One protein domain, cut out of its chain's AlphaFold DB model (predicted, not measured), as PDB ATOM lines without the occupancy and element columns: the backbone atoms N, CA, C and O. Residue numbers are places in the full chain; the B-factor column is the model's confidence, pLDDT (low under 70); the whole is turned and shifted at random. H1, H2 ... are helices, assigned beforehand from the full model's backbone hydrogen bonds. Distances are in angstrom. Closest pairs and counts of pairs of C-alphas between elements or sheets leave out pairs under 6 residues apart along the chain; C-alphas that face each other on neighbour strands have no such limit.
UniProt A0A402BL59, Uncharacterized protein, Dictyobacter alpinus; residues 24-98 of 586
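AT A GLANCE: This is residues 24 to 98 of the 586 residues of an uncharacterized protein of Dictyobacter alpinus (UniProt A0A402BL59). Two long helices cross near their middles as a narrow X: H4 makes the long axis, and the shorter H1 runs back along it in the opposite direction. The short helices H2 and H3 make the turn that joins the end of H1 to the start of H4, while the far end of H4, residues 92 to 98, sticks out alone. The printed part has 75 residues, with four named helices in the order H1, H2, H3, H4 and no named strand; the class is all helix. It is loose, with a radius of gyration of the C-alphas of 16.4 A, and its outline is a rod spanning 55 by 19 by 17 A.

HOW THE PARTS SIT: Start with H1, residues 24 to 43, and compare it with H4, residues 62 to 98: they touch, and their closest C-alphas, those of Phe 33 and Gly 79, are 4.4 A apart. They run opposite ways at a tilt of 37 degrees, only just steep. H4 touches H1 with residues 75 to 90 alone. Next look at H2, residues 45 to 53, which is close to H1 but not clearly touching; the closest C-alphas, those of Ala 41 and Leu 48, are 7.1 A apart, and the lines are about perpendicular at 87 degrees. H2 is also close to H4 but not clearly touching, with the C-alphas of Ile 51 and Ile 68 closest at 6.9 A; they run opposite ways at a steep tilt of 52 degrees. H3, residues 55 to 58, is close to H4 but not clearly touching, with the C-alphas of Leu 58 and Asn 64 closest at 6.0 A. H1 and H3 are apart. Every O i to N i+4 pair is within hydrogen-bond range in H1 and H2, and 31 of 33 are in H4; H3 is too short for such a pair.

IN THESE COORDINATES: Find C-alpha 24 at (-18.721, -34.488, 36.927); from there H1 runs 28.6 A to C-alpha 43 at (-41.141, -16.789, 36.611). H2 then covers 11.7 A from Arg 45 to Ser 53, and H3 covers 5.2 A from Phe 55 to Leu 58. Find C-alpha 62 at (-45.254, -11.899, 11.858); from there H4 runs 53.7 A to C-alpha 98 at (-4.729, -27.378, 43.453).

THE WHOLE: The two C-alphas farthest apart are those of Ala 57 and Asn 98, at 55.7 A. The links H1 to H2, H2 to H3 and H3 to H4 are tight, and the printed part has no cut. In the B-factor column you will find a mean pLDDT of the printed part of 92.0; no printed residue is under 70.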
ATOM      1  N   MET A  24     -18.233 -35.330  35.837       84.38
ATOM      2  CA  MET A  24     -18.721 -34.488  36.927       84.38
ATOM      3  C   MET A  24     -18.852 -32.995  36.552       84.38
ATOM      4  O   MET A  24     -19.949 -32.465  36.699       84.38
ATOM      5  N   PRO A  25     -17.822 -32.296  36.032       87.06
ATOM      6  CA  PRO A  25     -17.944 -30.921  35.533       87.06
ATOM      7  C   PRO A  25     -19.067 -30.717  34.523       87.06
ATOM      8  O   PRO A  25     -19.849 -29.777  34.651       87.06
ATOM      9  N   ALA A  26     -19.176 -31.622  33.548       88.19
ATOM     10  CA  ALA A  26     -20.214 -31.546  32.531       88.19
ATOM     11  C   ALA A  26     -21.616 -31.686  33.149       88.19
ATOM     12  O   ALA A  26     -22.522 -30.937  32.786       88.19
ATOM     13  N   LEU A  27     -21.784 -32.580  34.133       92.75
ATOM     14  CA  LEU A  27     -23.042 -32.739  34.868       92.75
ATOM     15  C   LEU A  27     -23.383 -31.523  35.735       92.75
ATOM     16  O   LEU A  27     -24.548 -31.141  35.789       92.75
ATOM     17  N   ILE A  28     -22.399 -30.895  36.386       91.56
ATOM     18  CA  ILE A  28     -22.621 -29.703  37.222       91.56
ATOM     19  C   ILE A  28     -23.064 -28.517  36.357       91.56
ATOM     20  O   ILE A  28     -24.065 -27.870  36.663       91.56
ATOM     21  N   VAL A  29     -22.356 -28.255  35.255       92.81
ATOM     22  CA  VAL A  29     -22.680 -27.151  34.339       92.81
ATOM     23  C   VAL A  29     -24.019 -27.401  33.639       92.81
ATOM     24  O   VAL A  29     -24.863 -26.506  33.587       92.81
ATOM     25  N   GLY A  30     -24.258 -28.630  33.168       92.56
ATOM     26  CA  GLY A  30     -25.535 -29.023  32.572       92.56
ATOM     27  C   GLY A  30     -26.698 -28.916  33.562       92.56
ATOM     28  O   GLY A  30     -27.740 -28.358  33.232       92.56
ATOM     29  N   GLY A  31     -26.514 -29.374  34.802       95.06
ATOM     30  CA  GLY A  31     -27.515 -29.248  35.863       95.06
ATOM     31  C   GLY A  31     -27.868 -27.790  36.160       95.06
ATOM     32  O   GLY A  31     -29.048 -27.446  36.210       95.06
ATOM     33  N   ALA A  32     -26.867 -26.915  36.278       93.69
ATOM     34  CA  ALA A  32     -27.083 -25.484  36.490       93.69
ATOM     35  C   ALA A  32     -27.846 -24.823  35.329       93.69
ATOM     36  O   ALA A  32     -28.752 -24.027  35.572       93.69
ATOM     37  N   PHE A  33     -27.542 -25.201  34.082       96.06
ATOM     38  CA  PHE A  33     -28.270 -24.739  32.897       96.06
ATOM     39  C   PHE A  33     -29.767 -25.076  32.972       96.06
ATOM     40  O   PHE A  33     -30.613 -24.192  32.813       96.06
ATOM     41  N   PHE A  34     -30.108 -26.336  33.274       95.31
ATOM     42  CA  PHE A  34     -31.507 -26.763  33.399       95.31
ATOM     43  C   PHE A  34     -32.221 -26.091  34.572       95.31
ATOM     44  O   PHE A  34     -33.379 -25.704  34.433       95.31
ATOM     45  N   VAL A  35     -31.541 -25.893  35.706       95.25
ATOM     46  CA  VAL A  35     -32.101 -25.144  36.842       95.25
ATOM     47  C   VAL A  35     -32.409 -23.699  36.440       95.25
ATOM     48  O   VAL A  35     -33.503 -23.219  36.734       95.25
ATOM     49  N   GLY A  36     -31.505 -23.032  35.714       93.25
ATOM     50  CA  GLY A  36     -31.724 -21.678  35.199       93.25
ATOM     51  C   GLY A  36     -32.935 -21.589  34.264       93.25
ATOM     52  O   GLY A  36     -33.780 -20.709  34.435       93.25
ATOM     53  N   ILE A  37     -33.076 -22.543  33.336       94.94
ATOM     54  CA  ILE A  37     -34.253 -22.636  32.456       94.94
ATOM     55  C   ILE A  37     -35.533 -22.854  33.268       94.94
ATOM     56  O   ILE A  37     -36.516 -22.153  33.040       94.94
ATOM     57  N   CYS A  38     -35.538 -23.792  34.218       94.88
ATOM     58  CA  CYS A  38     -36.714 -24.100  35.031       94.88
ATOM     59  C   CYS A  38     -37.156 -22.904  35.882       94.88
ATOM     60  O   CYS A  38     -38.343 -22.590  35.920       94.88
ATOM     61  N   LEU A  39     -36.216 -22.209  36.532       92.88
ATOM     62  CA  LEU A  39     -36.514 -21.008  37.313       92.88
ATOM     63  C   LEU A  39     -37.109 -19.913  36.428       92.88
ATOM     64  O   LEU A  39     -38.138 -19.336  36.774       92.88
ATOM     65  N   MET A  40     -36.518 -19.670  35.255       93.81
ATOM     66  CA  MET A  40     -37.010 -18.629  34.361       93.81
ATOM     67  C   MET A  40     -38.356 -18.994  33.722       93.81
ATOM     68  O   MET A  40     -39.231 -18.140  33.593       93.81
ATOM     69  N   ALA A  41     -38.577 -20.264  33.387       91.00
ATOM     70  CA  ALA A  41     -39.870 -20.749  32.912       91.00
ATOM     71  C   ALA A  41     -40.967 -20.631  33.987       91.00
ATOM     72  O   ALA A  41     -42.114 -20.335  33.657       91.00
ATOM     73  N   LEU A  42     -40.627 -20.816  35.270       91.56
ATOM     74  CA  LEU A  42     -41.559 -20.619  36.385       91.56
ATOM     75  C   LEU A  42     -41.901 -19.141  36.602       91.56
ATOM     76  O   LEU A  42     -43.071 -18.827  36.816       91.56
ATOM     77  N   ILE A  43     -40.918 -18.241  36.504       91.56
ATOM     78  CA  ILE A  43     -41.141 -16.789  36.611       91.56
ATOM     79  C   ILE A  43     -42.049 -16.302  35.474       91.56
ATOM     80  O   ILE A  43     -42.993 -15.558  35.718       91.56
ATOM     81  N   ASN A  44     -41.832 -16.786  34.245       90.62
ATOM     82  CA  ASN A  44     -42.622 -16.398  33.069       90.62
ATOM     83  C   ASN A  44     -43.778 -17.372  32.778       90.62
ATOM     84  O   ASN A  44     -44.206 -17.512  31.632       90.62
ATOM     85  N   ARG A  45     -44.301 -18.073  33.797       92.25
ATOM     86  CA  ARG A  45     -45.307 -19.134  33.611       92.25
ATOM     87  C   ARG A  45     -46.578 -18.645  32.911       92.25
ATOM     88  O   ARG A  45     -47.156 -19.398  32.132       92.25
ATOM     89  N   ALA A  46     -47.022 -17.421  33.196       88.88
ATOM     90  CA  ALA A  46     -48.223 -16.848  32.588       88.88
ATOM     91  C   ALA A  46     -48.041 -16.627  31.076       88.88
ATOM     92  O   ALA A  46     -48.851 -17.099  30.280       88.88
ATOM     93  N   GLU A  47     -46.936 -15.992  30.679       88.06
ATOM     94  CA  GLU A  47     -46.604 -15.723  29.275       88.06
ATOM     95  C   GLU A  47     -46.337 -17.017  28.501       88.06
ATOM     96  O   GLU A  47     -46.906 -17.238  27.432       88.06
ATOM     97  N   LEU A  48     -45.541 -17.924  29.077       90.31
ATOM     98  CA  LEU A  48     -45.252 -19.225  28.478       90.31
ATOM     99  C   LEU A  48     -46.531 -20.060  28.316       90.31
ATOM    100  O   LEU A  48     -46.700 -20.737  27.307       90.31
ATOM    101  N   GLY A  49     -47.453 -19.994  29.282       91.81
ATOM    102  CA  GLY A  49     -48.739 -20.688  29.218       91.81
ATOM    103  C   GLY A  49     -49.610 -20.214  28.053       91.81
ATOM    104  O   GLY A  49     -50.185 -21.039  27.339       91.81
ATOM    105  N   ILE A  50     -49.663 -18.902  27.812       89.31
ATOM    106  CA  ILE A  50     -50.387 -18.318  26.672       89.31
ATOM    107  C   ILE A  50     -49.714 -18.724  25.355       89.31
ATOM    108  O   ILE A  50     -50.386 -19.222  24.452       89.31
ATOM    109  N   ILE A  51     -48.385 -18.602  25.269       91.56
ATOM    110  CA  ILE A  51     -47.621 -18.963  24.067       91.56
ATOM    111  C   ILE A  51     -47.800 -20.444  23.722       91.56
ATOM    112  O   ILE A  51     -48.053 -20.767  22.568       91.56
ATOM    113  N   VAL A  52     -47.704 -21.348  24.702       93.19
ATOM    114  CA  VAL A  52     -47.818 -22.799  24.477       93.19
ATOM    115  C   VAL A  52     -49.248 -23.196  24.114       93.19
ATOM    116  O   VAL A  52     -49.442 -23.974  23.182       93.19
ATOM    117  N   SER A  53     -50.256 -22.655  24.807       92.44
ATOM    118  CA  SER A  53     -51.662 -22.998  24.540       92.44
ATOM    119  C   SER A  53     -52.171 -22.464  23.198       92.44
ATOM    120  O   SER A  53     -53.064 -23.069  22.607       92.44
ATOM    121  N   GLN A  54     -51.590 -21.374  22.689       92.69
ATOM    122  CA  GLN A  54     -52.023 -20.715  21.453       92.69
ATOM    123  C   GLN A  54     -50.966 -20.732  20.340       92.69
ATOM    124  O   GLN A  54     -51.126 -20.035  19.337       92.69
ATOM    125  N   PHE A  55     -49.902 -21.535  20.463       92.00
ATOM    126  CA  PHE A  55     -48.754 -21.499  19.548       92.00
ATOM    127  C   PHE A  55     -49.164 -21.616  18.073       92.00
ATOM    128  O   PHE A  55     -48.735 -20.819  17.242       92.00
ATOM    129  N   GLY A  56     -50.059 -22.557  17.754       89.50
ATOM    130  CA  GLY A  56     -50.538 -22.767  16.384       89.50
ATOM    131  C   GLY A  56     -51.290 -21.568  15.796       89.50
ATOM    132  O   GLY A  56     -51.193 -21.323  14.596       89.50
ATOM    133  N   ALA A  57     -51.994 -20.795  16.629       88.38
ATOM    134  CA  ALA A  57     -52.730 -19.604  16.209       88.38
ATOM    135  C   ALA A  57     -51.840 -18.350  16.154       88.38
ATOM    136  O   ALA A  57     -52.042 -17.486  15.303       88.38
ATOM    137  N   LEU A  58     -50.842 -18.252  17.039       85.81
ATOM    138  CA  LEU A  58     -49.959 -17.088  17.143       85.81
ATOM    139  C   LEU A  58     -48.790 -17.125  16.146       85.81
ATOM    140  O   LEU A  58     -48.344 -16.071  15.701       85.81
ATOM    141  N   TRP A  59     -48.310 -18.312  15.758       93.75
ATOM    142  CA  TRP A  59     -47.133 -18.470  14.891       93.75
ATOM    143  C   TRP A  59     -47.252 -17.871  13.473       93.75
ATOM    144  O   TRP A  59     -46.259 -17.331  12.978       93.75
ATOM    145  N   PRO A  60     -48.407 -17.906  12.779       94.25
ATOM    146  CA  PRO A  60     -48.516 -17.329  11.435       94.25
ATOM    147  C   PRO A  60     -48.322 -15.801  11.407       94.25
ATOM    148  O   PRO A  60     -47.846 -15.242  10.414       94.25
ATOM    149  N   ILE A  61     -48.642 -15.111  12.507       93.19
ATOM    150  CA  ILE A  61     -48.613 -13.648  12.604       93.19
ATOM    151  C   ILE A  61     -47.160 -13.178  12.790       93.19
ATOM    152  O   ILE A  61     -46.471 -13.575  13.727       93.19
ATOM    153  N   ALA A  62     -46.661 -12.330  11.880       88.81
ATOM    154  CA  ALA A  62     -45.254 -11.899  11.858       88.81
ATOM    155  C   ALA A  62     -44.807 -11.176  13.141       88.81
ATOM    156  O   ALA A  62     -43.716 -11.440  13.640       88.81
ATOM    157  N   GLN A  63     -45.667 -10.323  13.698       85.88
ATOM    158  CA  GLN A  63     -45.378  -9.568  14.918       85.88
ATOM    159  C   GLN A  63     -45.284 -10.482  16.154       85.88
ATOM    160  O   GLN A  63     -44.364 -10.355  16.956       85.88
ATOM    161  N   ASN A  64     -46.154 -11.491  16.251       88.81
ATOM    162  CA  ASN A  64     -46.159 -12.437  17.371       88.81
ATOM    163  C   ASN A  64     -44.955 -13.387  17.346       88.81
ATOM    164  O   ASN A  64     -44.494 -13.824  18.397       88.81
ATOM    165  N   ARG A  65     -44.394 -13.682  16.163       93.19
ATOM    166  CA  ARG A  65     -43.168 -14.490  16.046       93.19
ATOM    167  C   ARG A  65     -41.976 -13.844  16.743       93.19
ATOM    168  O   ARG A  65     -41.191 -14.558  17.358       93.19
ATOM    169  N   GLN A  66     -41.847 -12.521  16.659       90.69
ATOM    170  CA  GLN A  66     -40.754 -11.812  17.324       90.69
ATOM    171  C   GLN A  66     -40.876 -11.908  18.844       90.69
ATOM    172  O   GLN A  66     -39.881 -12.203  19.500       90.69
ATOM    173  N   GLU A  67     -42.084 -11.770  19.391       88.69
ATOM    174  CA  GLU A  67     -42.287 -11.894  20.838       88.69
ATOM    175  C   GLU A  67     -42.099 -13.325  21.346       88.69
ATOM    176  O   GLU A  67     -41.428 -13.542  22.354       88.69
ATOM    177  N   ILE A  68     -42.573 -14.332  20.605       91.44
ATOM    178  CA  ILE A  68     -42.324 -15.739  20.949       91.44
ATOM    179  C   ILE A  68     -40.815 -16.030  20.966       91.44
ATOM    180  O   ILE A  68     -40.306 -16.614  21.924       91.44
ATOM    181  N   LEU A  69     -40.079 -15.589  19.937       92.69
ATOM    182  CA  LEU A  69     -38.625 -15.759  19.877       92.69
ATOM    183  C   LEU A  69     -37.915 -15.013  21.008       92.69
ATOM    184  O   LEU A  69     -36.968 -15.551  21.579       92.69
ATOM    185  N   ARG A  70     -38.381 -13.814  21.368       92.75
ATOM    186  CA  ARG A  70     -37.825 -13.014  22.463       92.75
ATOM    187  C   ARG A  70     -37.966 -13.723  23.807       92.75
ATOM    188  O   ARG A  70     -36.984 -13.814  24.543       92.75
ATOM    189  N   VAL A  71     -39.144 -14.273  24.108       90.25
ATOM    190  CA  VAL A  71     -39.392 -15.019  25.353       90.25
ATOM    191  C   VAL A  71     -38.554 -16.302  25.395       90.25
ATOM    192  O   VAL A  71     -37.876 -16.558  26.392       90.25
ATOM    193  N   CYS A  72     -38.511 -17.075  24.303       92.31
ATOM    194  CA  CYS A  72     -37.659 -18.266  24.216       92.31
ATOM    195  C   CYS A  72     -36.168 -17.928  24.382       92.31
ATOM    196  O   CYS A  72     -35.452 -18.633  25.097       92.31
ATOM    197  N   PHE A  73     -35.708 -16.837  23.766       95.00
ATOM    198  CA  PHE A  73     -34.331 -16.368  23.884       95.00
ATOM    199  C   PHE A  73     -34.002 -15.935  25.315       95.00
ATOM    200  O   PHE A  73     -32.958 -16.322  25.830       95.00
ATOM    201  N   LYS A  74     -34.906 -15.211  25.990       92.06
ATOM    202  CA  LYS A  74     -34.746 -14.807  27.398       92.06
ATOM    203  C   LYS A  74     -34.554 -16.030  28.303       92.06
ATOM    204  O   LYS A  74     -33.615 -16.057  29.090       92.06
ATOM    205  N   ILE A  75     -35.380 -17.067  28.136       92.31
ATOM    206  CA  ILE A  75     -35.291 -18.316  28.915       92.31
ATOM    207  C   ILE A  75     -33.963 -19.044  28.656       92.31
ATOM    208  O   ILE A  75     -33.300 -19.482  29.599       92.31
ATOM    209  N   LEU A  76     -33.548 -19.152  27.391       94.38
ATOM    210  CA  LEU A  76     -32.299 -19.821  27.019       94.38
ATOM    211  C   LEU A  76     -31.065 -19.051  27.513       94.38
ATOM    212  O   LEU A  76     -30.127 -19.662  28.028       94.38
ATOM    213  N   LEU A  77     -31.083 -17.718  27.418       94.69
ATOM    214  CA  LEU A  77     -30.011 -16.851  27.900       94.69
ATOM    215  C   LEU A  77     -29.831 -16.982  29.416       94.69
ATOM    216  O   LEU A  77     -28.701 -17.103  29.883       94.69
ATOM    217  N   THR A  78     -30.921 -17.042  30.189       92.88
ATOM    218  CA  THR A  78     -30.837 -17.288  31.637       92.88
ATOM    219  C   THR A  78     -30.192 -18.641  31.943       92.88
ATOM    220  O   THR A  78     -29.323 -18.712  32.812       92.88
ATOM    221  N   GLY A  79     -30.537 -19.697  31.199       93.19
ATOM    222  CA  GLY A  79     -29.856 -20.991  31.307       93.19
ATOM    223  C   GLY A  79     -28.343 -20.876  31.085       93.19
ATOM    224  O   GLY A  79     -27.557 -21.380  31.890       93.19
ATOM    225  N   LEU A  80     -27.919 -20.168  30.031       95.38
ATOM    226  CA  LEU A  80     -26.500 -19.952  29.719       95.38
ATOM    227  C   LEU A  80     -25.762 -19.174  30.815       95.38
ATOM    228  O   LEU A  80     -24.637 -19.533  31.160       95.38
ATOM    229  N   VAL A  81     -26.389 -18.148  31.397       94.69
ATOM    230  CA  VAL A  81     -25.801 -17.372  32.501       94.69
ATOM    231  C   VAL A  81     -25.566 -18.259  33.725       94.69
ATOM    232  O   VAL A  81     -24.477 -18.238  34.297       94.69
ATOM    233  N   PHE A  82     -26.533 -19.102  34.097       94.81
ATOM    234  CA  PHE A  82     -26.365 -20.046  35.208       94.81
ATOM    235  C   PHE A  82     -25.256 -21.072  34.940       94.81
ATOM    236  O   PHE A  82     -24.467 -21.377  35.836       94.81
ATOM    237  N   ALA A  83     -25.153 -21.569  33.704       94.25
ATOM    238  CA  ALA A  83     -24.073 -22.462  33.292       94.25
ATOM    239  C   ALA A  83     -22.693 -21.787  33.413       94.25
ATOM    240  O   ALA A  83     -21.753 -22.394  33.927       94.25
ATOM    241  N   ALA A  84     -22.583 -20.521  32.997       94.44
ATOM    242  CA  ALA A  84     -21.353 -19.739  33.104       94.44
ATOM    243  C   ALA A  84     -20.949 -19.500  34.566       94.44
ATOM    244  O   ALA A  84     -19.789 -19.702  34.922       94.44
ATOM    245  N   ILE A  85     -21.905 -19.151  35.434       94.12
ATOM    246  CA  ILE A  85     -21.659 -18.989  36.876       94.12
ATOM    247  C   ILE A  85     -21.167 -20.308  37.486       94.12
ATOM    248  O   ILE A  85     -20.161 -20.322  38.193       94.12
ATOM    249  N   ALA A  86     -21.826 -21.430  37.180       94.62
ATOM    250  CA  ALA A  86     -21.416 -22.744  37.672       94.62
ATOM    251  C   ALA A  86     -20.007 -23.130  37.198       94.62
ATOM    252  O   ALA A  86     -19.223 -23.669  37.981       94.62
ATOM    253  N   LEU A  87     -19.662 -22.809  35.947       93.56
ATOM    254  CA  LEU A  87     -18.327 -23.027  35.399       93.56
ATOM    255  C   LEU A  87     -17.270 -22.193  36.135       93.56
ATOM    256  O   LEU A  87     -16.239 -22.737  36.527       93.56
ATOM    257  N   VAL A  88     -17.525 -20.903  36.376       95.06
ATOM    258  CA  VAL A  88     -16.601 -20.022  37.111       95.06
ATOM    259  C   VAL A  88     -16.413 -20.502  38.550       95.06
ATOM    260  O   VAL A  88     -15.279 -20.614  39.019       95.06
ATOM    261  N   CYS A  89     -17.496 -20.860  39.243       94.25
ATOM    262  CA  CYS A  89     -17.433 -21.446  40.584       94.25
ATOM    263  C   CYS A  89     -16.627 -22.752  40.603       94.25
ATOM    264  O   CYS A  89     -15.796 -22.951  41.490       94.25
ATOM    265  N   TYR A  90     -16.831 -23.625  39.612       93.88
ATOM    266  CA  TYR A  90     -16.083 -24.872  39.483       93.88
ATOM    267  C   TYR A  90     -14.585 -24.626  39.248       93.88
ATOM    268  O   TYR A  90     -13.754 -25.220  39.935       93.88
ATOM    269  N   LEU A  91     -14.230 -23.718  38.333       92.62
ATOM    270  CA  LEU A  91     -12.837 -23.350  38.057       92.62
ATOM    271  C   LEU A  91     -12.156 -22.738  39.285       92.62
ATOM    272  O   LEU A  91     -11.007 -23.060  39.576       92.62
ATOM    273  N   THR A  92     -12.881 -21.914  40.041       91.69
ATOM    274  CA  THR A  92     -12.376 -21.293  41.273       91.69
ATOM    275  C   THR A  92     -12.132 -22.352  42.347       91.69
ATOM    276  O   THR A  92     -11.074 -22.375  42.972       91.69
ATOM    277  N   PHE A  93     -13.071 -23.286  42.524       93.44
ATOM    278  CA  PHE A  93     -12.908 -24.419  43.434       93.44
ATOM    279  C   PHE A  93     -11.715 -25.302  43.045       93.44
ATOM    280  O   PHE A  93     -10.939 -25.704  43.911       93.44
ATOM    281  N   TYR A  94     -11.542 -25.574  41.750       91.12
ATOM    282  CA  TYR A  94     -10.416 -26.348  41.233       91.12
ATOM    283  C   TYR A  94      -9.074 -25.638  41.473       91.12
ATOM    284  O   TYR A  94      -8.140 -26.260  41.973       91.12
ATOM    285  N   ALA A  95      -8.999 -24.327  41.223       89.19
ATOM    286  CA  ALA A  95      -7.808 -23.522  41.490       89.19
ATOM    287  C   ALA A  95      -7.428 -23.523  42.982       89.19
ATOM    288  O   ALA A  95      -6.268 -23.741  43.324       89.19
ATOM    289  N   VAL A  96      -8.408 -23.357  43.880       90.62
ATOM    290  CA  VAL A  96      -8.184 -23.403  45.337       90.62
ATOM    291  C   VAL A  96      -7.743 -24.794  45.796       90.62
ATOM    292  O   VAL A  96      -6.899 -24.911  46.684       90.62
ATOM    293  N   ARG A  97      -8.307 -25.857  45.211       89.38
ATOM    294  CA  ARG A  97      -7.937 -27.234  45.548       89.38
ATOM    295  C   ARG A  97      -6.500 -27.544  45.136       89.38
ATOM    296  O   ARG A  97      -5.771 -28.085  45.958       89.38
ATOM    297  N   ASN A  98      -6.098 -27.164  43.925       84.56
ATOM    298  CA  ASN A  98      -4.729 -27.378  43.453       84.56
ATOM    299  C   ASN A  98      -3.721 -26.581  44.291       84.56
ATOM    300  O   ASN A  98      -2.713 -27.136  44.707       84.56
TER     301      ASN A  98